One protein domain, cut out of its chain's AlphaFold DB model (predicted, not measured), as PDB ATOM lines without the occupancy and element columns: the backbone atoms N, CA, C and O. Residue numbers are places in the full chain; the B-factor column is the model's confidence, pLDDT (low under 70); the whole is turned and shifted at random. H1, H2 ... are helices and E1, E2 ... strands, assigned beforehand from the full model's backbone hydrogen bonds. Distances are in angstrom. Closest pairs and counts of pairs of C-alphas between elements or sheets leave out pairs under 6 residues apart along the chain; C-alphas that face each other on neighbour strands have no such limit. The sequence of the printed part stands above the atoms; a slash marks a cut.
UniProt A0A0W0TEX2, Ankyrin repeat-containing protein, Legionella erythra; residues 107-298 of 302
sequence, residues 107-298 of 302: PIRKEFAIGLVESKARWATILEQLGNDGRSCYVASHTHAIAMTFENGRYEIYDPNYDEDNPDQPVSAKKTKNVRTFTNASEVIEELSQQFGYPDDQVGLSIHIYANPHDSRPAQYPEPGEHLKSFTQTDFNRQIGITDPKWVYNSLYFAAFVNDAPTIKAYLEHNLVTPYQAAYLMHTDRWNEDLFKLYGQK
ATOM      1  N   PRO A 107     147.904 140.013  73.196       95.81
ATOM      2  CA  PRO A 107     148.072 141.456  73.048       95.81
ATOM      3  C   PRO A 107     149.466 141.781  72.504       95.81
ATOM      4  O   PRO A 107     150.431 141.103  72.858       95.81
ATOM      5  N   ILE A 108     149.582 142.809  71.662       96.44
ATOM      6  CA  ILE A 108     150.887 143.348  71.255       96.44
ATOM      7  C   ILE A 108     151.681 143.742  72.506       96.44
ATOM      8  O   ILE A 108     151.126 144.283  73.463       96.44
ATOM      9  N   ARG A 109     152.990 143.473  72.510       96.31
ATOM     10  CA  ARG A 109     153.855 143.759  73.656       96.31
ATOM     11  C   ARG A 109     154.431 145.169  73.536       96.31
ATOM     12  O   ARG A 109     155.219 145.421  72.628       96.31
ATOM     13  N   LYS A 110     154.059 146.070  74.451       96.31
ATOM     14  CA  LYS A 110     154.765 147.347  74.660       96.31
ATOM     15  C   LYS A 110     156.088 147.046  75.359       96.31
ATOM     16  O   LYS A 110     156.072 146.452  76.434       96.31
ATOM     17  N   GLU A 111     157.209 147.404  74.746       96.19
ATOM     18  CA  GLU A 111     158.542 147.137  75.303       96.19
ATOM     19  C   GLU A 111     159.165 148.387  75.929       96.19
ATOM     20  O   GLU A 111     159.855 148.285  76.939       96.19
ATOM     21  N   PHE A 112     158.884 149.568  75.374       95.81
ATOM     22  CA  PHE A 112     159.443 150.825  75.863       95.81
ATOM     23  C   PHE A 112     158.526 152.014  75.552       95.81
ATOM     24  O   PHE A 112     157.728 151.967  74.609       95.81
ATOM     25  N   ALA A 113     158.643 153.084  76.336       95.44
ATOM     26  CA  ALA A 113     158.010 154.366  76.055       95.44
ATOM     27  C   ALA A 113     158.865 155.522  76.565       95.44
ATOM     28  O   ALA A 113     159.430 155.436  77.652       95.44
ATOM     29  N   ILE A 114     158.926 156.596  75.785       96.69
ATOM     30  CA  ILE A 114     159.671 157.804  76.135       96.69
ATOM     31  C   ILE A 114     159.003 159.028  75.526       96.69
ATOM     32  O   ILE A 114     158.551 158.993  74.377       96.69
ATOM     33  N   GLY A 115     158.922 160.101  76.304       96.69
ATOM     34  CA  GLY A 115     158.405 161.378  75.834       96.69
ATOM     35  C   GLY A 115     159.305 162.521  76.268       96.69
ATOM     36  O   GLY A 115     159.397 162.802  77.457       96.69
ATOM     37  N   LEU A 116     159.965 163.182  75.317       97.12
ATOM     38  CA  LEU A 116     160.960 164.222  75.600       97.12
ATOM     39  C   LEU A 116     160.930 165.345  74.562       97.12
ATOM     40  O   LEU A 116     160.477 165.162  73.433       97.12
ATOM     41  N   VAL A 117     161.475 166.496  74.946       97.88
ATOM     42  CA  VAL A 117     161.971 167.523  74.031       97.88
ATOM     43  C   VAL A 117     163.491 167.539  74.113       97.88
ATOM     44  O   VAL A 117     164.064 167.669  75.196       97.88
ATOM     45  N   GLU A 118     164.143 167.416  72.965       97.69
ATOM     46  CA  GLU A 118     165.599 167.369  72.843       97.69
ATOM     47  C   GLU A 118     166.067 167.996  71.529       97.69
ATOM     48  O   GLU A 118     165.271 168.194  70.607       97.69
ATOM     49  N   SER A 119     167.367 168.293  71.439       97.50
ATOM     50  CA  SER A 119     167.980 168.689  70.164       97.50
ATOM     51  C   SER A 119     167.907 167.558  69.138       97.50
ATOM     52  O   SER A 119     167.908 166.378  69.512       97.50
ATOM     53  N   LYS A 120     167.944 167.880  67.838       98.31
ATOM     54  CA  LYS A 120     167.988 166.854  66.781       98.31
ATOM     55  C   LYS A 120     169.161 165.891  66.974       98.31
ATOM     56  O   LYS A 120     169.003 164.674  66.883       98.31
ATOM     57  N   ALA A 121     170.331 166.433  67.312       97.88
ATOM     58  CA  ALA A 121     171.540 165.649  67.556       97.88
ATOM     59  C   ALA A 121     171.387 164.686  68.744       97.88
ATOM     60  O   ALA A 121     171.794 163.524  68.666       97.88
ATOM     61  N   ARG A 122     170.770 165.140  69.843       97.25
ATOM     62  CA  ARG A 122     170.540 164.285  71.010       97.25
ATOM     63  C   ARG A 122     169.488 163.221  70.723       97.25
ATOM     64  O   ARG A 122     169.688 162.069  71.105       97.25
ATOM     65  N   TRP A 123     168.428 163.572  70.000       97.94
ATOM     66  CA  TRP A 123     167.435 162.609  69.537       97.94
ATOM     67  C   TRP A 123     168.031 161.526  68.644       97.94
ATOM     68  O   TRP A 123     167.653 160.370  68.798       97.94
ATOM     69  N   ALA A 124     168.993 161.854  67.778       98.25
ATOM     70  CA  ALA A 124     169.677 160.851  66.967       98.25
ATOM     71  C   ALA A 124     170.410 159.825  67.851       98.25
ATOM     72  O   ALA A 124     170.246 158.623  67.664       98.25
ATOM     73  N   THR A 125     171.122 160.289  68.887       97.38
ATOM     74  CA  THR A 125     171.785 159.399  69.862       97.38
ATOM     75  C   THR A 125     170.783 158.534  70.631       97.38
ATOM     76  O   THR A 125     171.015 157.345  70.833       97.38
ATOM     77  N   ILE A 126     169.666 159.117  71.082       96.69
ATOM     78  CA  ILE A 126     168.612 158.369  71.785       96.69
ATOM     79  C   ILE A 126     168.034 157.305  70.853       96.69
ATOM     80  O   ILE A 126     167.911 156.148  71.237       96.69
ATOM     81  N   LEU A 127     167.723 157.672  69.613       97.31
ATOM     82  CA  LEU A 127     167.108 156.779  68.646       97.31
ATOM     83  C   LEU A 127     167.999 155.573  68.305       97.31
ATOM     84  O   LEU A 127     167.483 154.461  68.205       97.31
ATOM     85  N   GLU A 128     169.318 155.756  68.208       96.19
ATOM     86  CA  GLU A 128     170.273 154.645  68.058       96.19
ATOM     87  C   GLU A 128     170.191 153.649  69.223       96.19
ATOM     88  O   GLU A 128     170.257 152.441  69.008       96.19
ATOM     89  N   GLN A 129     169.991 154.134  70.451       95.94
ATOM     90  CA  GLN A 129     169.859 153.290  71.645       95.94
ATOM     91  C   GLN A 129     168.507 152.568  71.731       95.94
ATOM     92  O   GLN A 129     168.392 151.556  72.416       95.94
ATOM     93  N   LEU A 130     167.478 153.085  71.058       95.69
ATOM     94  CA  LEU A 130     166.149 152.474  71.006       95.69
ATOM     95  C   LEU A 130     166.029 151.409  69.902       95.69
ATOM     96  O   LEU A 130     165.107 150.585  69.937       95.69
ATOM     97  N   GLY A 131     166.942 151.424  68.927       95.00
ATOM     98  CA  GLY A 131     166.905 150.582  67.738       95.00
ATOM     99  C   GLY A 131     167.030 149.093  68.041       95.00
ATOM    100  O   GLY A 131     168.089 148.607  68.421       95.00
ATOM    101  N   ASN A 132     165.947 148.348  67.818       96.31
ATOM    102  CA  ASN A 132     165.917 146.893  67.948       96.31
ATOM    103  C   ASN A 132     165.148 146.296  66.763       96.31
ATOM    104  O   ASN A 132     163.962 146.580  66.598       96.31
ATOM    105  N   ASP A 133     165.799 145.461  65.950       95.50
ATOM    106  CA  ASP A 133     165.194 144.915  64.728       95.50
ATOM    107  C   ASP A 133     163.872 144.169  64.995       95.50
ATOM    108  O   ASP A 133     163.705 143.420  65.969       95.50
ATOM    109  N   GLY A 134     162.918 144.372  64.087       95.62
ATOM    110  CA  GLY A 134     161.558 143.852  64.144       95.62
ATOM    111  C   GLY A 134     160.612 144.600  65.081       95.62
ATOM    112  O   GLY A 134     159.482 144.144  65.267       95.62
ATOM    113  N   ARG A 135     161.044 145.712  65.690       97.75
ATOM    114  CA  ARG A 135     160.172 146.565  66.506       97.75
ATOM    115  C   ARG A 135     159.571 147.666  65.661       97.75
ATOM    116  O   ARG A 135     160.233 148.256  64.806       97.75
ATOM    117  N   SER A 136     158.324 147.979  65.969       98.12
ATOM    118  CA  SER A 136     157.595 149.079  65.359       98.12
ATOM    119  C   SER A 136     157.196 150.086  66.420       98.12
ATOM    120  O   SER A 136     156.764 149.722  67.512       98.12
ATOM    121  N   CYS A 137     157.336 151.356  66.083       98.38
ATOM    122  CA  CYS A 137     157.110 152.471  66.967       98.38
ATOM    123  C   CYS A 137     155.912 153.286  66.504       98.38
ATOM    124  O   CYS A 137     155.814 153.639  65.327       98.38
ATOM    125  N   TYR A 138     155.052 153.637  67.454       98.31
ATOM    126  CA  TYR A 138     154.138 154.762  67.313       98.31
ATOM    127  C   TYR A 138     154.905 156.012  67.745       98.31
ATOM    128  O   TYR A 138     155.303 156.105  68.908       98.31
ATOM    129  N   VAL A 139     155.157 156.931  66.816       98.50
ATOM    130  CA  VAL A 139     155.885 158.181  67.067       98.50
ATOM    131  C   VAL A 139     154.930 159.340  66.855       98.50
ATOM    132  O   VAL A 139     154.356 159.472  65.778       98.50
ATOM    133  N   ALA A 140     154.759 160.189  67.859       97.50
ATOM    134  CA  ALA A 140     153.858 161.323  67.779       97.50
ATOM    135  C   ALA A 140     154.519 162.642  68.166       97.50
ATOM    136  O   ALA A 140     155.380 162.707  69.048       97.50
ATOM    137  N   SER A 141     154.051 163.693  67.502       96.00
ATOM    138  CA  SER A 141     154.256 165.086  67.865       96.00
ATOM    139  C   SER A 141     153.075 165.600  68.694       96.00
ATOM    140  O   SER A 141     152.232 164.841  69.174       96.00
ATOM    141  N   HIS A 142     152.993 166.919  68.850       91.81
ATOM    142  CA  HIS A 142     151.840 167.585  69.448       91.81
ATOM    143  C   HIS A 142     150.556 167.502  68.593       91.81
ATOM    144  O   HIS A 142     149.469 167.695  69.133       91.81
ATOM    145  N   THR A 143     150.659 167.211  67.290       91.19
ATOM    146  CA  THR A 143     149.534 167.295  66.331       91.19
ATOM    147  C   THR A 143     149.467 166.159  65.312       91.19
ATOM    148  O   THR A 143     148.469 166.039  64.607       91.19
ATOM    149  N   HIS A 144     150.497 165.318  65.208       95.25
ATOM    150  CA  HIS A 144     150.598 164.302  64.162       95.25
ATOM    151  C   HIS A 144     151.242 163.016  64.680       95.25
ATOM    152  O   HIS A 144     151.940 163.021  65.694       95.25
ATOM    153  N   ALA A 145     151.009 161.911  63.979       97.00
ATOM    154  CA  ALA A 145     151.544 160.599  64.312       97.00
ATOM    155  C   ALA A 145     152.073 159.887  63.065       97.00
ATOM    156  O   ALA A 145     151.464 159.930  61.996       97.00
ATOM    157  N   ILE A 146     153.191 159.189  63.244       98.19
ATOM    158  CA  ILE A 146     153.960 158.479  62.223       98.19
ATOM    159  C   ILE A 146     154.335 157.096  62.767       98.19
ATOM    160  O   ILE A 146     154.573 156.927  63.966       98.19
ATOM    161  N   ALA A 147     154.399 156.094  61.887       98.44
ATOM    162  CA  ALA A 147     154.968 154.800  62.243       98.44
ATOM    163  C   ALA A 147     156.447 154.774  61.860       98.44
ATOM    164  O   ALA A 147     156.807 155.117  60.736       98.44
ATOM    165  N   MET A 148     157.291 154.297  62.763       98.38
ATOM    166  CA  MET A 148     158.694 154.002  62.475       98.38
ATOM    167  C   MET A 148     158.953 152.527  62.758       98.38
ATOM    168  O   MET A 148     158.311 151.937  63.619       98.38
ATOM    169  N   THR A 149     159.838 151.861  62.035       98.00
ATOM    170  CA  THR A 149     160.186 150.461  62.306       98.00
ATOM    171  C   THR A 149     161.642 150.208  62.036       98.00
ATOM    172  O   THR A 149     162.181 150.686  61.042       98.00
ATOM    173  N   PHE A 150     162.252 149.442  62.928       97.19
ATOM    174  CA  PHE A 150     163.618 148.981  62.777       97.19
ATOM    175  C   PHE A 150     163.581 147.641  62.053       97.19
ATOM    176  O   PHE A 150     162.998 146.681  62.556       97.19
ATOM    177  N   GLU A 151     164.152 147.583  60.860       93.62
ATOM    178  CA  GLU A 151     164.113 146.392  60.021       93.62
ATOM    179  C   GLU A 151     165.448 146.241  59.289       93.62
ATOM    180  O   GLU A 151     165.832 147.091  58.485       93.62
ATOM    181  N   ASN A 152     166.154 145.139  59.559       91.31
ATOM    182  CA  ASN A 152     167.454 144.808  58.970       91.31
ATOM    183  C   ASN A 152     168.486 145.943  59.109       91.31
ATOM    184  O   ASN A 152     169.149 146.311  58.132       91.31
ATOM    185  N   GLY A 153     168.591 146.529  60.306       89.94
ATOM    186  CA  GLY A 153     169.522 147.623  60.597       89.94
ATOM    187  C   GLY A 153     169.187 148.945  59.898       89.94
ATOM    188  O   GLY A 153     170.061 149.795  59.737       89.94
ATOM    189  N   ARG A 154     167.944 149.118  59.437       95.81
ATOM    190  CA  ARG A 154     167.438 150.345  58.809       95.81
ATOM    191  C   ARG A 154     166.181 150.832  59.506       95.81
ATOM    192  O   ARG A 154     165.527 150.085  60.229       95.81
ATOM    193  N   TYR A 155     165.827 152.077  59.224       97.38
ATOM    194  CA  TYR A 155     164.619 152.716  59.725       97.38
ATOM    195  C   TYR A 155     163.628 152.846  58.576       97.38
ATOM    196  O   TYR A 155     163.912 153.518  57.589       97.38
ATOM    197  N   GLU A 156     162.470 152.211  58.689       96.56
ATOM    198  CA  GLU A 156     161.343 152.434  57.791       96.56
ATOM    199  C   GLU A 156     160.353 153.398  58.439       96.56
ATOM    200  O   GLU A 156     159.856 153.129  59.532       96.56
ATOM    201  N   ILE A 157     160.039 154.494  57.754       97.31
ATOM    202  CA  ILE A 157     159.073 155.495  58.199       97.31
ATOM    203  C   ILE A 157     157.850 155.443  57.292       97.31
ATOM    204  O   ILE A 157     157.966 155.519  56.070       97.31
ATOM    205  N   TYR A 158     156.680 155.332  57.907       96.69
ATOM    206  CA  TYR A 158     155.389 155.561  57.279       96.69
ATOM    207  C   TYR A 158     154.774 156.819  57.869       96.69
ATOM    208  O   TYR A 158     154.398 156.837  59.045       96.69
ATOM    209  N   ASP A 159     154.608 157.826  57.023       96.00
ATOM    210  CA  ASP A 159     153.793 158.983  57.332       96.00
ATOM    211  C   ASP A 159     152.501 158.951  56.491       96.00
ATOM    212  O   ASP A 159     152.572 158.997  55.258       96.00
ATOM    213  N   PRO A 160     151.308 158.930  57.121       94.38
ATOM    214  CA  PRO A 160     150.034 159.136  56.429       94.38
ATOM    215  C   PRO A 160     149.971 160.389  55.530       94.38
ATOM    216  O   PRO A 160     149.137 160.448  54.622       94.38
ATOM    217  N   ASN A 161     150.818 161.390  55.782       92.38
ATOM    218  CA  ASN A 161     150.916 162.633  55.025       92.38
ATOM    219  C   ASN A 161     151.878 162.607  53.837       92.38
ATOM    220  O   ASN A 161     151.895 163.577  53.076       92.38
ATOM    221  N   TYR A 162     152.628 161.526  53.616       91.88
ATOM    222  CA  TYR A 162     153.463 161.434  52.423       91.88
ATOM    223  C   TYR A 162     152.644 161.616  51.145       91.88
ATOM    224  O   TYR A 162     151.571 161.030  50.958       91.88
ATOM    225  N   ASP A 163     153.169 162.468  50.266       85.19
ATOM    226  CA  ASP A 163     152.574 162.755  48.973       85.19
ATOM    227  C   ASP A 163     153.059 161.742  47.937       85.19
ATOM    228  O   ASP A 163     154.088 161.928  47.293       85.19
ATOM    229  N   GLU A 164     152.293 160.665  47.774       75.81
ATOM    230  CA  GLU A 164     152.596 159.595  46.816       75.81
ATOM    231  C   GLU A 164     152.612 160.063  45.347       75.81
ATOM    232  O   GLU A 164     153.161 159.362  44.496       75.81
ATOM    233  N   ASP A 165     152.024 161.226  45.033       75.00
ATOM    234  CA  ASP A 165     152.025 161.772  43.669       75.00
ATOM    235  C   ASP A 165     153.215 162.695  43.405       75.00
ATOM    236  O   ASP A 165     153.439 163.077  42.255       75.00
ATOM    237  N   ASN A 166     153.948 163.101  44.444       74.88
ATOM    238  CA  ASN A 166     155.048 164.035  44.295       74.88
ATOM    239  C   ASN A 166     156.306 163.281  43.816       74.88
ATOM    240  O   ASN A 166     156.891 162.512  44.585       74.88
ATOM    241  N   PRO A 167     156.756 163.491  42.560       67.62
ATOM    242  CA  PRO A 167     157.899 162.769  42.004       67.62
ATOM    243  C   PRO A 167     159.220 163.115  42.705       67.62
ATOM    244  O   PRO A 167     160.139 162.298  42.685       67.62
ATOM    245  N   ASP A 168     159.294 164.277  43.359       67.75
ATOM    246  CA  ASP A 168     160.464 164.752  44.105       67.75
ATOM    247  C   ASP A 168     160.502 164.204  45.542       67.75
ATOM    248  O   ASP A 168     161.441 164.456  46.297       67.75
ATOM    249  N   GLN A 169     159.485 163.432  45.932       64.06
ATOM    250  CA  GLN A 169     159.343 162.809  47.244       64.06
ATOM    251  C   GLN A 169     159.134 161.294  47.111       64.06
ATOM    252  O   GLN A 169     158.093 160.773  47.521       64.06
ATOM    253  N   PRO A 170     160.104 160.560  46.535       58.75
ATOM    254  CA  PRO A 170     159.926 159.152  46.230       58.75
ATOM    255  C   PRO A 170     159.678 158.347  47.509       58.75
ATOM    256  O   PRO A 170     160.555 158.151  48.349       58.75
ATOM    257  N   VAL A 171     158.455 157.848  47.630       65.00
ATOM    258  CA  VAL A 171     158.113 156.722  48.501       65.00
ATOM    259  C   VAL A 171     158.700 155.447  47.888       65.00
ATOM    260  O   VAL A 171     159.033 155.447  46.704       65.00
ATOM    261  N   SER A 172     158.890 154.394  48.691       62.47
ATOM    262  CA  SER A 172     159.709 153.207  48.390       62.47
ATOM    263  C   SER A 172     159.820 152.796  46.906       62.47
ATOM    264  O   SER A 172     158.858 152.850  46.141       62.47
ATOM    265  N   ALA A 173     160.987 152.270  46.501       52.69
ATOM    266  CA  ALA A 173     161.286 151.886  45.108       52.69
ATOM    267  C   ALA A 173     160.229 150.968  44.451       52.69
ATOM    268  O   ALA A 173     160.103 150.919  43.227       52.69
ATOM    269  N   LYS A 174     159.443 150.252  45.265       55.25
ATOM    270  CA  LYS A 174     158.202 149.603  44.847       55.25
ATOM    271  C   LYS A 174     157.044 150.550  45.180       55.25
ATOM    272  O   LYS A 174     156.677 150.641  46.345       55.25
ATOM    273  N   LYS A 175     156.399 151.161  44.172       60.72
ATOM    274  CA  LYS A 175     155.211 152.057  44.285       60.72
ATOM    275  C   LYS A 175     153.980 151.467  45.022       60.72
ATOM    276  O   LYS A 175     152.874 151.980  44.919       60.72
ATOM    277  N   THR A 176     154.137 150.339  45.703       66.88
ATOM    278  CA  THR A 176     153.126 149.610  46.463       66.88
ATOM    279  C   THR A 176     153.167 149.903  47.961       66.88
ATOM    280  O   THR A 176     152.231 149.517  48.648       66.88
ATOM    281  N   LYS A 177     154.235 150.525  48.490       81.50
ATOM    282  CA  LYS A 177     154.320 150.925  49.903       81.50
ATOM    283  C   LYS A 177     154.651 152.407  50.025       81.50
ATOM    284  O   LYS A 177     155.619 152.877  49.426       81.50
ATOM    285  N   ASN A 178     153.889 153.102  50.860       86.19
ATOM    286  CA  ASN A 178     154.112 154.504  51.188       86.19
ATOM    287  C   ASN A 178     155.093 154.639  52.363       86.19
ATOM    288  O   ASN A 178     154.743 155.125  53.430       86.19
ATOM    289  N   VAL A 179     156.304 154.109  52.200       91.69
ATOM    290  CA  VAL A 179     157.341 154.142  53.240       91.69
ATOM    291  C   VAL A 179     158.623 154.749  52.699       91.69
ATOM    292  O   VAL A 179     158.954 154.554  51.526       91.69
ATOM    293  N   ARG A 180     159.361 155.448  53.556       92.62
ATOM    294  CA  ARG A 180     160.737 155.884  53.299       92.62
ATOM    295  C   ARG A 180     161.692 155.086  54.167       92.62
ATOM    296  O   ARG A 180     161.323 154.654  55.256       92.62
ATOM    297  N   THR A 181     162.902 154.867  53.672       94.44
ATOM    298  CA  THR A 181     163.910 154.076  54.377       94.44
ATOM    299  C   THR A 181     165.164 154.901  54.588       94.44
ATOM    300  O   THR A 181     165.671 155.501  53.643       94.44
ATOM    301  N   PHE A 182     165.684 154.860  55.808       96.38
ATOM    302  CA  PHE A 182     166.870 155.588  56.238       96.38
ATOM    303  C   PHE A 182     167.891 154.636  56.846       96.38
ATOM    304  O   PHE A 182     167.552 153.539  57.307       96.38
ATOM    305  N   THR A 183     169.156 155.049  56.830       95.94
ATOM    306  CA  THR A 183     170.274 154.213  57.311       95.94
ATOM    307  C   THR A 183     170.898 154.707  58.603       95.94
ATOM    308  O   THR A 183     171.610 153.951  59.255       95.94
ATOM    309  N   ASN A 184     170.616 155.944  59.000       95.94
ATOM    310  CA  ASN A 184     171.124 156.521  60.233       95.94
ATOM    311  C   ASN A 184     170.031 157.310  60.956       95.94
ATOM    312  O   ASN A 184     169.067 157.777  60.350       95.94
ATOM    313  N   ALA A 185     170.191 157.437  62.272       98.00
ATOM    314  CA  ALA A 185     169.211 158.091  63.123       98.00
ATOM    315  C   ALA A 185     169.094 159.596  62.841       98.00
ATOM    316  O   ALA A 185     168.001 160.141  62.927       98.00
ATOM    317  N   SER A 186     170.183 160.268  62.460       98.31
ATOM    318  CA  SER A 186     170.161 161.703  62.146       98.31
ATOM    319  C   SER A 186     169.218 162.032  60.986       98.31
ATOM    320  O   SER A 186     168.424 162.962  61.097       98.31
ATOM    321  N   GLU A 187     169.245 161.243  59.906       98.12
ATOM    322  CA  GLU A 187     168.299 161.369  58.787       98.12
ATOM    323  C   GLU A 187     166.849 161.162  59.232       98.12
ATOM    324  O   GLU A 187     165.958 161.897  58.811       98.12
ATOM    325  N   VAL A 188     166.610 160.186  60.111       98.31
ATOM    326  CA  VAL A 188     165.273 159.917  60.656       98.31
ATOM    327  C   VAL A 188     164.765 161.097  61.467       98.31
ATOM    328  O   VAL A 188     163.614 161.490  61.311       98.31
ATOM    329  N   ILE A 189     165.599 161.674  62.330       98.50
ATOM    330  CA  ILE A 189     165.197 162.822  63.143       98.50
ATOM    331  C   ILE A 189     164.946 164.056  62.276       98.50
ATOM    332  O   ILE A 189     164.006 164.798  62.558       98.50
ATOM    333  N   GLU A 190     165.717 164.257  61.205       98.12
ATOM    334  CA  GLU A 190     165.444 165.333  60.249       98.12
ATOM    335  C   GLU A 190     164.097 165.126  59.545       98.12
ATOM    336  O   GLU A 190     163.276 166.040  59.511       98.12
ATOM    337  N   GLU A 191     163.827 163.907  59.072       97.31
ATOM    338  CA  GLU A 191     162.550 163.552  58.452       97.31
ATOM    339  C   GLU A 191     161.381 163.758  59.428       97.31
ATOM    340  O   GLU A 191     160.411 164.430  59.088       97.31
ATOM    341  N   LEU A 192     161.479 163.261  60.667       98.06
ATOM    342  CA  LEU A 192     160.450 163.465  61.693       98.06
ATOM    343  C   LEU A 192     160.253 164.953  62.005       98.06
ATOM    344  O   LEU A 192     159.119 165.416  62.090       98.06
ATOM    345  N   SER A 193     161.338 165.718  62.145       97.62
ATOM    346  CA  SER A 193     161.274 167.160  62.386       97.62
ATOM    347  C   SER A 193     160.552 167.893  61.258       97.62
ATOM    348  O   SER A 193     159.745 168.781  61.530       97.62
ATOM    349  N   GLN A 194     160.828 167.518  60.007       96.06
ATOM    350  CA  GLN A 194     160.185 168.091  58.833       96.06
ATOM    351  C   GLN A 194     158.697 167.731  58.785       96.06
ATOM    352  O   GLN A 194     157.864 168.625  58.636       96.06
ATOM    353  N   GLN A 195     158.351 166.451  58.948       95.19
ATOM    354  CA  GLN A 195     156.956 166.000  58.891       95.19
ATOM    355  C   GLN A 195     156.107 166.529  60.053       95.19
ATOM    356  O   GLN A 195     154.910 166.766  59.899       95.19
ATOM    357  N   PHE A 196     156.715 166.760  61.217       96.38
ATOM    358  CA  PHE A 196     156.048 167.375  62.364       96.38
ATOM    359  C   PHE A 196     156.059 168.906  62.344       96.38
ATOM    360  O   PHE A 196     155.442 169.521  63.214       96.38
ATOM    361  N   GLY A 197     156.714 169.521  61.354       95.50
ATOM    362  CA  GLY A 197     156.726 170.968  61.164       95.50
ATOM    363  C   GLY A 197     157.453 171.731  62.271       95.50
ATOM    364  O   GLY A 197     157.055 172.851  62.595       95.50
ATOM    365  N   TYR A 198     158.488 171.144  62.881       96.62
ATOM    366  CA  TYR A 198     159.257 171.846  63.907       96.62
ATOM    367  C   TYR A 198     160.139 172.937  63.282       96.62
ATOM    368  O   TYR A 198     160.877 172.653  62.338       96.62
ATOM    369  N   PRO A 199     160.060 174.189  63.778       94.19
ATOM    370  CA  PRO A 199     160.709 175.336  63.143       94.19
ATOM    371  C   PRO A 199     162.199 175.463  63.483       94.19
ATOM    372  O   PRO A 199     162.904 176.245  62.847       94.19
ATOM    373  N   ASP A 200     162.672 174.742  64.498       94.62
ATOM    374  CA  ASP A 200     164.024 174.846  65.032       94.62
ATOM    375  C   ASP A 200     164.611 173.466  65.387       94.62
ATOM    376  O   ASP A 200     164.121 172.419  64.962       94.62
ATOM    377  N   ASP A 201     165.732 173.470  66.111       96.75
ATOM    378  CA  ASP A 201     166.450 172.260  66.521       96.75
ATOM    379  C   ASP A 201     165.775 171.515  67.688       96.75
ATOM    380  O   ASP A 201     166.161 170.391  67.997       96.75
ATOM    381  N   GLN A 202     164.776 172.108  68.352       97.69
ATOM    382  CA  GLN A 202     164.094 171.486  69.482       97.69
ATOM    383  C   GLN A 202     162.941 170.619  68.983       97.69
ATOM    384  O   GLN A 202     161.887 171.100  68.566       97.69
ATOM    385  N   VAL A 203     163.133 169.307  69.072       98.25
ATOM    386  CA  VAL A 203     162.186 168.304  68.595       98.25
ATOM    387  C   VAL A 203     161.522 167.649  69.797       98.25
ATOM    388  O   VAL A 203     162.183 167.116  70.689       98.25
ATOM    389  N   GLY A 204     160.194 167.681  69.826       98.12
ATOM    390  CA  GLY A 204     159.392 166.984  70.826       98.12
ATOM    391  C   GLY A 204     158.858 165.674  70.269       98.12
ATOM    392  O   GLY A 204     158.160 165.698  69.258       98.12
ATOM    393  N   LEU A 205     159.159 164.538  70.894       98.38
ATOM    394  CA  LEU A 205     158.649 163.240  70.447       98.38
ATOM    395  C   LEU A 205     158.054 162.457  71.603       98.38
ATOM    396  O   LEU A 205     158.601 162.411  72.703       98.38
ATOM    397  N   SER A 206     156.963 161.779  71.285       97.62
ATOM    398  CA  SER A 206     156.305 160.766  72.092       97.62
ATOM    399  C   SER A 206     156.422 159.431  71.371       97.62
ATOM    400  O   SER A 206     155.854 159.266  70.295       97.62
ATOM    401  N   ILE A 207     157.170 158.486  71.936       97.88
ATOM    402  CA  ILE A 207     157.469 157.203  71.297       97.88
ATOM    403  C   ILE A 207     156.927 156.066  72.160       97.88
ATOM    404  O   ILE A 207     157.289 155.941  73.327       97.88
ATOM    405  N   HIS A 208     156.108 155.200  71.567       97.38
ATOM    406  CA  HIS A 208     155.877 153.841  72.059       97.38
ATOM    407  C   HIS A 208     156.615 152.854  71.171       97.38
ATOM    408  O   HIS A 208     156.501 152.949  69.952       97.38
ATOM    409  N   ILE A 209     157.304 151.881  71.766       97.75
ATOM    410  CA  ILE A 209     157.972 150.798  71.042       97.75
ATOM    411  C   ILE A 209     157.227 149.496  71.297       97.75
ATOM    412  O   ILE A 209     157.009 149.099  72.445       97.75
ATOM    413  N   TYR A 210     156.854 148.830  70.209       98.25
ATOM    414  CA  TYR A 210     156.084 147.600  70.219       98.25
ATOM    415  C   TYR A 210     156.839 146.451  69.563       98.25
ATOM    416  O   TYR A 210     157.567 146.636  68.586       98.25
ATOM    417  N   ALA A 211     156.580 145.246  70.065       97.81
ATOM    418  CA  ALA A 211     156.994 143.994  69.457       97.81
ATOM    419  C   ALA A 211     155.795 143.073  69.218       97.81
ATOM    420  O   ALA A 211     154.810 143.067  69.971       97.81
ATOM    421  N   ASN A 212     155.917 142.225  68.195       97.50
ATOM    422  CA  ASN A 212     155.028 141.083  68.037       97.50
ATOM    423  C   ASN A 212     155.114 140.209  69.311       97.50
ATOM    424  O   ASN A 212     156.218 139.865  69.740       97.50
ATOM    425  N   PRO A 213     153.986 139.817  69.929       97.19
ATOM    426  CA  PRO A 213     154.004 139.069  71.187       97.19
ATOM    427  C   PRO A 213     154.613 137.668  71.081       97.19
ATOM    428  O   PRO A 213     154.925 137.064  72.107       97.19
ATOM    429  N   HIS A 214     154.778 137.146  69.866       96.25
ATOM    430  CA  HIS A 214     155.438 135.868  69.603       96.25
ATOM    431  C   HIS A 214     156.904 136.029  69.185       96.25
ATOM    432  O   HIS A 214     157.580 135.028  68.963       96.25
ATOM    433  N   ASP A 215     157.414 137.259  69.102       95.31
ATOM    434  CA  ASP A 215     158.835 137.509  68.882       95.31
ATOM    435  C   ASP A 215     159.629 137.247  70.167       95.31
ATOM    436  O   ASP A 215     159.374 137.857  71.217       95.31
ATOM    437  N   SER A 216     160.587 136.326  70.069       93.25
ATOM    438  CA  SER A 216     161.478 135.904  71.151       93.25
ATOM    439  C   SER A 216     162.845 136.587  71.120       93.25
ATOM    440  O   SER A 216     163.671 136.310  71.990       93.25
ATOM    441  N   ARG A 217     163.135 137.426  70.117       93.06
ATOM    442  CA  ARG A 217     164.412 138.143  70.040       93.06
ATOM    443  C   ARG A 217     164.540 139.083  71.241       93.06
ATOM    444  O   ARG A 217     163.592 139.832  71.502       93.06
ATOM    445  N   PRO A 218     165.677 139.080  71.955       89.75
ATOM    446  CA  PRO A 218     165.894 140.024  73.039       89.75
ATOM    447  C   PRO A 218     165.924 141.448  72.478       89.75
ATOM    448  O   PRO A 218     166.446 141.671  71.388       89.75
ATOM    449  N   ALA A 219     165.369 142.389  73.233       94.06
ATOM    450  CA  ALA A 219     165.560 143.810  72.998       94.06
ATOM    451  C   ALA A 219     166.377 144.400  74.145       94.06
ATOM    452  O   ALA A 219     166.251 143.962  75.291       94.06
ATOM    453  N   GLN A 220     167.214 145.377  73.827       94.25
ATOM    454  CA  GLN A 220     167.952 146.155  74.810       94.25
ATOM    455  C   GLN A 220     167.521 147.608  74.692       94.25
ATOM    456  O   GLN A 220     167.503 148.172  73.600       94.25
ATOM    457  N   TYR A 221     167.168 148.188  75.832       95.88
ATOM    458  CA  TYR A 221     166.797 149.588  75.953       95.88
ATOM    459  C   TYR A 221     167.625 150.230  77.062       95.88
ATOM    460  O   TYR A 221     168.078 149.522  77.966       95.88
ATOM    461  N   PRO A 222     167.813 151.558  77.022       94.12
ATOM    462  CA  PRO A 222     168.315 152.301  78.165       94.12
ATOM    463  C   PRO A 222     167.462 152.055  79.410       94.12
ATOM    464  O   PRO A 222     166.254 151.818  79.320       94.12
ATOM    465  N   GLU A 223     168.086 152.169  80.581       92.50
ATOM    466  CA  GLU A 223     167.347 152.134  81.841       92.50
ATOM    467  C   GLU A 223     166.304 153.267  81.885       92.50
ATOM    468  O   GLU A 223     166.571 154.382  81.414       92.50
ATOM    469  N   PRO A 224     165.113 153.027  82.463       86.44
ATOM    470  CA  PRO A 224     164.093 154.058  82.595       86.44
ATOM    471  C   PRO A 224     164.648 155.321  83.274       86.44
ATOM    472  O   PRO A 224     165.137 155.276  84.402       86.44
ATOM    473  N   GLY A 225     164.569 156.463  82.584       87.00
ATOM    474  CA  GLY A 225     165.072 157.749  83.077       87.00
ATOM    475  C   GLY A 225     166.580 157.984  82.910       87.00
ATOM    476  O   GLY A 225     167.056 159.042  83.314       87.00
ATOM    477  N   GLU A 226     167.340 157.078  82.283       91.69
ATOM    478  CA  GLU A 226     168.784 157.258  82.036       91.69
ATOM    479  C   GLU A 226     169.090 158.599  81.351       91.69
ATOM    480  O   GLU A 226     170.004 159.322  81.745       91.69
ATOM    481  N   HIS A 227     168.268 158.973  80.368       89.56
ATOM    482  CA  HIS A 227     168.416 160.215  79.608       89.56
ATOM    483  C   HIS A 227     168.245 161.482  80.458       89.56
ATOM    484  O   HIS A 227     168.755 162.533  80.078       89.56
ATOM    485  N   LEU A 228     167.570 161.377  81.605       91.06
ATOM    486  CA  LEU A 228     167.274 162.493  82.501       91.06
ATOM    487  C   LEU A 228     168.416 162.773  83.482       91.06
ATOM    488  O   LEU A 228     168.473 163.855  84.055       91.06
ATOM    489  N   LYS A 229     169.347 161.832  83.685       87.94
ATOM    490  CA  LYS A 229     170.415 161.965  84.696       87.94
ATOM    491  C   LYS A 229     171.311 163.185  84.482       87.94
ATOM    492  O   LYS A 229     171.886 163.694  85.439       87.94
ATOM    493  N   SER A 230     171.449 163.640  83.238       86.81
ATOM    494  CA  SER A 230     172.240 164.819  82.879       86.81
ATOM    495  C   SER A 230     171.418 166.105  82.776       86.81
ATOM    496  O   SER A 230     171.975 167.125  82.379       86.81
ATOM    497  N   PHE A 231     170.113 166.070  83.067       91.75
ATOM    498  CA  PHE A 231     169.256 167.237  82.903       91.75
ATOM    499  C   PHE A 231     169.584 168.308  83.944       91.75
ATOM    500  O   PHE A 231     169.642 168.077  85.150       91.75
ATOM    501  N   THR A 232     169.755 169.519  83.445       92.06
ATOM    502  CA  THR A 232     169.793 170.762  84.199       92.06
ATOM    503  C   THR A 232     168.413 171.417  84.189       92.06
ATOM    504  O   THR A 232     167.502 171.008  83.467       92.06
ATOM    505  N   GLN A 233     168.255 172.505  84.946       89.81
ATOM    506  CA  GLN A 233     167.024 173.299  84.910       89.81
ATOM    507  C   GLN A 233     166.679 173.793  83.494       89.81
ATOM    508  O   GLN A 233     165.503 173.897  83.147       89.81
ATOM    509  N   THR A 234     167.690 174.080  82.671       92.06
ATOM    510  CA  THR A 234     167.499 174.484  81.273       92.06
ATOM    511  C   THR A 234     166.879 173.356  80.453       92.06
ATOM    512  O   THR A 234     165.973 173.616  79.667       92.06
ATOM    513  N   ASP A 235     167.306 172.111  80.673       93.81
ATOM    514  CA  ASP A 235     166.780 170.941  79.962       93.81
ATOM    515  C   ASP A 235     165.323 170.668  80.345       93.81
ATOM    516  O   ASP A 235     164.480 170.452  79.479       93.81
ATOM    517  N   PHE A 236     164.980 170.788  81.631       93.00
ATOM    518  CA  PHE A 236     163.586 170.666  82.065       93.00
ATOM    519  C   PHE A 236     162.679 171.799  81.556       93.00
ATOM    520  O   PHE A 236     161.482 171.590  81.344       93.00
ATOM    521  N   ASN A 237     163.233 172.995  81.346       92.62
ATOM    522  CA  ASN A 237     162.499 174.143  80.811       92.62
ATOM    523  C   ASN A 237     162.452 174.169  79.276       92.62
ATOM    524  O   ASN A 237     161.790 175.036  78.704       92.62
ATOM    525  N   ARG A 238     163.150 173.248  78.604       95.19
ATOM    526  CA  ARG A 238     163.171 173.151  77.146       95.19
ATOM    527  C   ARG A 238     161.768 172.879  76.603       95.19
ATOM    528  O   ARG A 238     161.019 172.057  77.131       95.19
ATOM    529  N   GLN A 239     161.444 173.551  75.507       96.19
ATOM    530  CA  GLN A 239     160.183 173.434  74.782       96.19
ATOM    531  C   GLN A 239     160.456 173.464  73.277       96.19
ATOM    532  O   GLN A 239     161.481 173.999  72.854       96.19
ATOM    533  N   ILE A 240     159.549 172.908  72.479       97.06
ATOM    534  CA  ILE A 240     159.602 173.069  71.018       97.06
ATOM    535  C   ILE A 240     159.308 174.526  70.626       97.06
ATOM    536  O   ILE A 240     158.588 175.229  71.339       97.06
ATOM    537  N   GLY A 241     159.791 174.964  69.462       95.00
ATOM    538  CA  GLY A 241     159.578 176.320  68.933       95.00
ATOM    539  C   GLY A 241     158.145 176.669  68.496       95.00
ATOM    540  O   GLY A 241     157.943 177.656  67.791       95.00
ATOM    541  N   ILE A 242     157.138 175.877  68.876       93.06
ATOM    542  CA  ILE A 242     155.728 176.121  68.543       93.06
ATOM    543  C   ILE A 242     155.080 176.968  69.635       93.06
ATOM    544  O   ILE A 242     155.072 176.600  70.808       93.06
ATOM    545  N   THR A 243     154.499 178.097  69.234       89.38
ATOM    546  CA  THR A 243     153.752 178.972  70.142       89.38
ATOM    547  C   THR A 243     152.281 178.573  70.174       89.38
ATOM    548  O   THR A 243     151.615 178.586  69.140       89.38
ATOM    549  N   ASP A 244     151.760 178.288  71.365       85.88
ATOM    550  CA  ASP A 244     150.342 178.023  71.604       85.88
ATOM    551  C   ASP A 244     149.866 178.837  72.820       85.88
ATOM    552  O   ASP A 244     150.487 178.779  73.883       85.88
ATOM    553  N   PRO A 245     148.777 179.619  72.700       83.56
ATOM    554  CA  PRO A 245     148.287 180.452  73.796       83.56
ATOM    555  C   PRO A 245     147.788 179.648  75.006       83.56
ATOM    556  O   PRO A 245     147.633 180.210  76.090       83.56
ATOM    557  N   LYS A 246     147.485 178.359  74.832       80.75
ATOM    558  CA  LYS A 246     146.918 177.494  75.870       80.75
ATOM    559  C   LYS A 246     147.963 176.616  76.540       80.75
ATOM    560  O   LYS A 246     147.699 176.139  77.647       80.75
ATOM    561  N   TRP A 247     149.104 176.366  75.893       84.50
ATOM    562  CA  TRP A 247     150.015 175.326  76.354       84.50
ATOM    563  C   TRP A 247     151.491 175.537  76.006       84.50
ATOM    564  O   TRP A 247     151.844 176.150  75.006       84.50
ATOM    565  N   VAL A 248     152.354 174.955  76.847       88.62
ATOM    566  CA  VAL A 248     153.802 174.864  76.645       88.62
ATOM    567  C   VAL A 248     154.184 173.418  76.355       88.62
ATOM    568  O   VAL A 248     154.049 172.533  77.200       88.62
ATOM    569  N   TYR A 249     154.699 173.177  75.159       93.94
ATOM    570  CA  TYR A 249     155.098 171.852  74.698       93.94
ATOM    571  C   TYR A 249     156.534 171.514  75.138       93.94
ATOM    572  O   TYR A 249     157.477 171.596  74.354       93.94
ATOM    573  N   ASN A 250     156.689 171.146  76.411       94.94
ATOM    574  CA  ASN A 250     157.937 170.657  77.016       94.94
ATOM    575  C   ASN A 250     157.923 169.126  77.207       94.94
ATOM    576  O   ASN A 250     156.928 168.466  76.902       94.94
ATOM    577  N   SER A 251     159.001 168.545  77.745       95.69
ATOM    578  CA  SER A 251     159.103 167.086  77.923       95.69
ATOM    579  C   SER A 251     157.989 166.499  78.797       95.69
ATOM    580  O   SER A 251     157.562 165.382  78.537       95.69
ATOM    581  N   LEU A 252     157.432 167.247  79.761       94.69
ATOM    582  CA  LEU A 252     156.278 166.787  80.546       94.69
ATOM    583  C   LEU A 252     155.053 166.502  79.663       94.69
ATOM    584  O   LEU A 252     154.364 165.505  79.875       94.69
ATOM    585  N   TYR A 253     154.780 167.353  78.668       93.81
ATOM    586  CA  TYR A 253     153.667 167.148  77.738       93.81
ATOM    587  C   TYR A 253     153.824 165.856  76.931       93.81
ATOM    588  O   TYR A 253     152.882 165.063  76.833       93.81
ATOM    589  N   PHE A 254     155.017 165.641  76.369       95.12
ATOM    590  CA  PHE A 254     155.308 164.459  75.558       95.12
ATOM    591  C   PHE A 254     155.367 163.190  76.415       95.12
ATOM    592  O   PHE A 254     154.858 162.154  75.991       95.12
ATOM    593  N   ALA A 255     155.912 163.269  77.633       94.94
ATOM    594  CA  ALA A 255     155.952 162.166  78.590       94.94
ATOM    595  C   ALA A 255     154.551 161.734  79.027       94.94
ATOM    596  O   ALA A 255     154.240 160.543  79.035       94.94
ATOM    597  N   ALA A 256     153.672 162.696  79.323       92.44
ATOM    598  CA  ALA A 256     152.280 162.420  79.660       92.44
ATOM    599  C   ALA A 256     151.535 161.717  78.518       92.44
ATOM    600  O   ALA A 256     150.671 160.885  78.783       92.44
ATOM    601  N   PHE A 257     151.882 161.999  77.257       89.44
ATOM    602  CA  PHE A 257     151.222 161.368  76.111       89.44
ATOM    603  C   PHE A 257     151.478 159.870  76.000       89.44
ATOM    604  O   PHE A 257     150.627 159.143  75.502       89.44
ATOM    605  N   VAL A 258     152.630 159.418  76.492       91.69
ATOM    606  CA  VAL A 258     153.046 158.012  76.417       91.69
ATOM    607  C   VAL A 258     153.073 157.304  77.766       91.69
ATOM    608  O   VAL A 258     153.450 156.131  77.857       91.69
ATOM    609  N   ASN A 259     152.666 158.024  78.814       90.88
ATOM    610  CA  ASN A 259     152.771 157.616  80.206       90.88
ATOM    611  C   ASN A 259     154.212 157.237  80.615       90.88
ATOM    612  O   ASN A 259     154.439 156.236  81.297       90.88
ATOM    613  N   ASP A 260     155.194 158.039  80.190       93.81
ATOM    614  CA  ASP A 260     156.602 157.928  80.594       93.81
ATOM    615  C   ASP A 260     156.751 158.372  82.060       93.81
ATOM    616  O   ASP A 260     156.993 159.538  82.386       93.81
ATOM    617  N   ALA A 261     156.526 157.415  82.964       92.31
ATOM    618  CA  ALA A 261     156.541 157.641  84.403       92.31
ATOM    619  C   ALA A 261     157.883 158.184  84.935       92.31
ATOM    620  O   ALA A 261     157.828 159.088  85.770       92.31
ATOM    621  N   PRO A 262     159.068 157.704  84.499       93.75
ATOM    622  CA  PRO A 262     160.346 158.306  84.887       93.75
ATOM    623  C   PRO A 262     160.422 159.809  84.605       93.75
ATOM    624  O   PRO A 262     160.740 160.578  85.513       93.75
ATOM    625  N   THR A 263     160.070 160.246  83.393       94.62
ATOM    626  CA  THR A 263     160.110 161.674  83.039       94.62
ATOM    627  C   THR A 263     159.095 162.478  83.845       94.62
ATOM    628  O   THR A 263     159.438 163.521  84.400       94.62
ATOM    629  N   ILE A 264     157.864 161.981  83.995       94.44
ATOM    630  CA  ILE A 264     156.832 162.650  84.807       94.44
ATOM    631  C   ILE A 264     157.298 162.819  86.260       94.44
ATOM    632  O   ILE A 264     157.165 163.905  86.826       94.44
ATOM    633  N   LYS A 265     157.883 161.774  86.860       92.69
ATOM    634  CA  LYS A 265     158.403 161.818  88.234       92.69
ATOM    635  C   LYS A 265     159.541 162.816  88.389       92.69
ATOM    636  O   LYS A 265     159.496 163.606  89.326       92.69
ATOM    637  N   ALA A 266     160.482 162.859  87.448       93.62
ATOM    638  CA  ALA A 266     161.560 163.844  87.478       93.62
ATOM    639  C   ALA A 266     161.011 165.285  87.480       93.62
ATOM    640  O   ALA A 266     161.420 166.112  88.289       93.62
ATOM    641  N   TYR A 267     160.004 165.590  86.657       93.31
ATOM    642  CA  TYR A 267     159.361 166.913  86.682       93.31
ATOM    643  C   TYR A 267     158.682 167.233  88.024       93.31
ATOM    644  O   TYR A 267     158.732 168.378  88.485       93.31
ATOM    645  N   LEU A 268     158.044 166.241  88.654       91.44
ATOM    646  CA  LEU A 268     157.407 166.397  89.965       91.44
ATOM    647  C   LEU A 268     158.440 166.644  91.074       91.44
ATOM    648  O   LEU A 268     158.267 167.567  91.866       91.44
ATOM    649  N   GLU A 269     159.527 165.872  91.103       91.38
ATOM    650  CA  GLU A 269     160.607 165.983  92.098       91.38
ATOM    651  C   GLU A 269     161.322 167.340  92.041       91.38
ATOM    652  O   GLU A 269     161.721 167.884  93.071       91.38
ATOM    653  N   HIS A 270     161.412 167.935  90.851       89.19
ATOM    654  CA  HIS A 270     161.979 169.267  90.653       89.19
ATOM    655  C   HIS A 270     160.975 170.418  90.883       89.19
ATOM    656  O   HIS A 270     161.327 171.581  90.688       89.19
ATOM    657  N   ASN A 271     159.740 170.137  91.324       84.88
ATOM    658  CA  ASN A 271     158.661 171.122  91.514       84.88
ATOM    659  C   ASN A 271     158.324 171.933  90.245       84.88
ATOM    660  O   ASN A 271     157.963 173.108  90.321       84.88
ATOM    661  N   LEU A 272     158.424 171.306  89.069       87.12
ATOM    662  CA  LEU A 272     158.204 171.951  87.767       87.12
ATOM    663  C   LEU A 272     156.804 171.701  87.193       87.12
ATOM    664  O   LEU A 272     156.528 172.051  86.046       87.12
ATOM    665  N   VAL A 273     155.913 171.101  87.985       89.00
ATOM    666  CA  VAL A 273     154.529 170.815  87.594       89.00
ATOM    667  C   VAL A 273     153.574 171.637  88.444       89.00
ATOM    668  O   VAL A 273     153.450 171.440  89.651       89.00
ATOM    669  N   THR A 274     152.843 172.543  87.804       86.75
ATOM    670  CA  THR A 274     151.745 173.254  88.462       86.75
ATOM    671  C   THR A 274     150.467 172.403  88.481       86.75
ATOM    672  O   THR A 274     150.242 171.597  87.574       86.75
ATOM    673  N   PRO A 275     149.547 172.618  89.443       83.56
ATOM    674  CA  PRO A 275     148.242 171.952  89.437       83.56
ATOM    675  C   PRO A 275     147.422 172.214  88.167       83.56
ATOM    676  O   PRO A 275     146.671 171.345  87.737       83.56
ATOM    677  N   TYR A 276     147.574 173.397  87.558       84.94
ATOM    678  CA  TYR A 276     146.928 173.725  86.285       84.94
ATOM    679  C   TYR A 276     147.469 172.852  85.149       84.94
ATOM    680  O   TYR A 276     146.688 172.278  84.396       84.94
ATOM    681  N   GLN A 277     148.794 172.691  85.067       86.75
ATOM    682  CA  GLN A 277     149.408 171.810  84.074       86.75
ATOM    683  C   GLN A 277     148.990 170.352  84.275       86.75
ATOM    684  O   GLN A 277     148.609 169.695  83.309       86.75
ATOM    685  N   ALA A 278     148.993 169.863  85.517       85.75
ATOM    686  CA  ALA A 278     148.510 168.521  85.823       85.75
ATOM    687  C   ALA A 278     147.043 168.345  85.396       85.75
ATOM    688  O   ALA A 278     146.728 167.404  84.678       85.75
ATOM    689  N   ALA A 279     146.157 169.282  85.757       83.00
ATOM    690  CA  ALA A 279     144.748 169.233  85.368       83.00
ATOM    691  C   ALA A 279     144.566 169.222  83.843       83.00
ATOM    692  O   ALA A 279     143.807 168.406  83.327       83.00
ATOM    693  N   TYR A 280     145.276 170.090  83.119       85.12
ATOM    694  CA  TYR A 280     145.206 170.149  81.661       85.12
ATOM    695  C   TYR A 280     145.614 168.818  81.023       85.12
ATOM    696  O   TYR A 280     144.879 168.286  80.196       85.12
ATOM    697  N   LEU A 281     146.740 168.237  81.450       86.19
ATOM    698  CA  LEU A 281     147.201 166.945  80.939       86.19
ATOM    699  C   LEU A 281     146.174 165.840  81.222       86.19
ATOM    700  O   LEU A 281     145.822 165.090  80.314       86.19
ATOM    701  N   MET A 282     145.588 165.811  82.420       80.50
ATOM    702  CA  MET A 282     144.515 164.865  82.748       80.50
ATOM    703  C   MET A 282     143.248 165.079  81.901       80.50
ATOM    704  O   MET A 282     142.575 164.110  81.560       80.50
ATOM    705  N   HIS A 283     142.931 166.321  81.516       74.94
ATOM    706  CA  HIS A 283     141.799 166.648  80.638       74.94
ATOM    707  C   HIS A 283     142.018 166.278  79.170       74.94
ATOM    708  O   HIS A 283     141.049 166.181  78.424       74.94
ATOM    709  N   THR A 284     143.257 166.027  78.752       70.38
ATOM    710  CA  THR A 284     143.553 165.491  77.413       70.38
ATOM    711  C   THR A 284     143.389 163.966  77.330       70.38
ATOM    712  O   THR A 284     143.952 163.339  76.438       70.38
ATOM    713  N   ASP A 285     142.650 163.372  78.277       65.69
ATOM    714  CA  ASP A 285     142.480 161.928  78.483       65.69
ATOM    715  C   ASP A 285     143.806 161.170  78.735       65.69
ATOM    716  O   ASP A 285     143.858 159.941  78.664       65.69
ATOM    717  N   ARG A 286     144.891 161.883  79.075       69.81
ATOM    718  CA  ARG A 286     146.244 161.345  79.319       69.81
ATOM    719  C   ARG A 286     146.436 161.017  80.796       69.81
ATOM    720  O   ARG A 286     147.163 161.695  81.522       69.81
ATOM    721  N   TRP A 287     145.714 159.999  81.258       68.62
ATOM    722  CA  TRP A 287     145.678 159.632  82.671       68.62
ATOM    723  C   TRP A 287     147.021 159.075  83.153       68.62
ATOM    724  O   TRP A 287     147.452 158.006  82.728       68.62
ATOM    725  N   ASN A 288     147.640 159.771  84.107       83.81
ATOM    726  CA  ASN A 288     148.792 159.290  84.862       83.81
ATOM    727  C   ASN A 288     148.501 159.425  86.364       83.81
ATOM    728  O   ASN A 288     148.028 160.466  86.826       83.81
ATOM    729  N   GLU A 289     148.774 158.370  87.135       82.81
ATOM    730  CA  GLU A 289     148.451 158.334  88.566       82.81
ATOM    731  C   GLU A 289     149.181 159.410  89.374       82.81
ATOM    732  O   GLU A 289     148.613 159.958  90.318       82.81
ATOM    733  N   ASP A 290     150.422 159.735  89.016       85.06
ATOM    734  CA  ASP A 290     151.229 160.705  89.754       85.06
ATOM    735  C   ASP A 290     150.765 162.143  89.470       85.06
ATOM    736  O   ASP A 290     150.612 162.937  90.404       85.06
ATOM    737  N   LEU A 291     150.394 162.456  88.222       85.19
ATOM    738  CA  LEU A 291     149.718 163.717  87.885       85.19
ATOM    739  C   LEU A 291     148.340 163.829  88.556       85.19
ATOM    740  O   LEU A 291     147.974 164.897  89.055       85.19
ATOM    741  N   PHE A 292     147.587 162.727  88.628       84.19
ATOM    742  CA  PHE A 292     146.291 162.699  89.305       84.19
ATOM    743  C   PHE A 292     146.414 162.943  90.815       84.19
ATOM    744  O   PHE A 292     145.622 163.703  91.376       84.19
ATOM    745  N   LYS A 293     147.422 162.362  91.483       83.88
ATOM    746  CA  LYS A 293     147.700 162.625  92.907       83.88
ATOM    747  C   LYS A 293     147.971 164.108  93.155       83.88
ATOM    748  O   LYS A 293     147.382 164.675  94.075       83.88
ATOM    749  N   LEU A 294     148.792 164.747  92.316       80.50
ATOM    750  CA  LEU A 294     149.078 166.182  92.426       80.50
ATOM    751  C   LEU A 294     147.805 167.031  92.260       80.50
ATOM    752  O   LEU A 294     147.586 167.978  93.016       80.50
ATOM    753  N   TYR A 295     146.933 166.669  91.314       75.19
ATOM    754  CA  TYR A 295     145.629 167.317  91.146       75.19
ATOM    755  C   TYR A 295     144.718 167.131  92.376       75.19
ATOM    756  O   TYR A 295     144.075 168.080  92.831       75.19
ATOM    757  N   GLY A 296     144.679 165.922  92.945       67.88
ATOM    758  CA  GLY A 296     143.817 165.567  94.073       67.88
ATOM    759  C   GLY A 296     144.185 166.245  95.397       67.88
ATOM    760  O   GLY A 296     143.290 166.616  96.157       67.88
ATOM    761  N   GLN A 297     145.475 166.476  95.659       64.88
ATOM    762  CA  GLN A 297     145.971 167.029  96.931       64.88
ATOM    763  C   GLN A 297     145.465 168.446  97.252       64.88
ATOM    764  O   GLN A 297     145.447 168.839  98.419       64.88
ATOM    765  N   LYS A 298     144.984 169.211  96.261       51.72
ATOM    766  CA  LYS A 298     144.443 170.562  96.486       51.72
ATOM    767  C   LYS A 298     142.951 170.603  96.839       51.72
ATOM    768  O   LYS A 298     142.492 171.631  97.323       51.72
TER     769      LYS A 298
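AT A GLANCE: This is residues 107 to 298 of the 302 residues of the protein "Ankyrin repeat-containing protein" of Legionella erythra (UniProt A0A0W0TEX2). A twisted sheet of six strands curls round helix H2; H1 packs beside H2 on the same face, and H4 covers the other face at the E1 and E6 end. Beyond H4, the helices H5, H6 and H7 make a small cluster at one end of the long axis, while the loop of residues 159 to 179 lies toward the other end. The printed part has 192 residues with seven named helices and six named strands, in the order E1 H1 E2 E3 E4 E5 H2 E6 H3 H4 H5 H6 H7. The sheet runs E1, E6, E2, E3, E4, E5, all antiparallel, and the class is mixed, helices and strands. The whole is compact, with a radius of gyration of the C-alphas of 17.2 A and spans of 57 by 40 by 30 A.

IN THESE COORDINATES: In the sheet, E1 is residues 109 to 119, 28.9 A long, from C-alpha 109 at (153.855, 143.759, 73.656), and it bends by 58 degrees at residue 116. E6, residues 202 to 211, is 28.4 A long. E2 is residues 136 to 140, E3 residues 145 to 151 with 19.4 A, E4 residues 154 to 158 and E5 residues 180 to 182. H1, residues 120 to 130, is 15.1 A long, and H2, residues 185 to 195, is 15.2 A long with C-alpha 185 at (169.211, 158.091, 63.123). H3 is residues 233 to 236, H4 residues 251 to 258, H5 residues 261 to 269 and H6 residues 275 to 283. H7, residues 289 to 296, ends with C-alpha 296 at (143.817, 165.567, 94.073).

HOW THE PARTS SIT: E1 and E5 are the edge strands of the sheet. E1 and E6 are antiparallel at 170 degrees, with N 111 and O 209 within hydrogen-bond range at 2.9 A. E6 and E2 stand at 149 degrees, with N 140 and O 206 at 2.8 A. E2, E3, E4 and E5 form a meander, each strand the antiparallel neighbour of the one before; N 137 and O 148 are 2.7 A apart, N 149 and O 156 2.8 A, and N 157 and O 180 2.8 A. E1, H1 and E2 make a split strand-helix-strand unit, two strands running the same way with a helix between them in the chain and E6 between them in the sheet; its crossover is right-handed. The domain has three layers, helices on both faces of a sheet: H1 and H2 on one face, H4 on the other. H1 and H2 touch at a steep tilt of 62 degrees, opposite ways; their closest C-alphas, of Ala 124 and Ala 185, are 4.8 A apart. H4 has a height over the sheet of 7.2 A and runs along the strands, at 20 degrees to E1 on the local plane; the closest C-alphas of E1 and H4, of Gly 115 and Ala 255, are 3.8 A apart. H4 and H5 form a helical hairpin, touching at Leu 252 and Ile 264, whose C-alphas are 6.0 A apart. H3 and H5 only graze the sheet, with residues 235 to 236 and 261 to 264. H6 and H7 are not on it; they touch at a steep tilt of 58 degrees, with the closest C-alphas, of Ala 278 and Leu 291, 5.4 A apart. Every O i to N i+4 pair is within hydrogen-bond range in H1, H2, H5, H6 and H7, and 3 of 4 are in H4; H3 is too short for such a pair.

THE WHOLE: The two C-alphas farthest apart, of Lys 174 and Lys 298, are 57.4 A apart. The printed part has no cut. The links E4 to E5, E6 to H3 and H3 to H4 are long. The mean pLDDT of the printed part is 90.3, and residues 167 to 176, 285 to 287 and 296 to 298 of this predicted model are under 70.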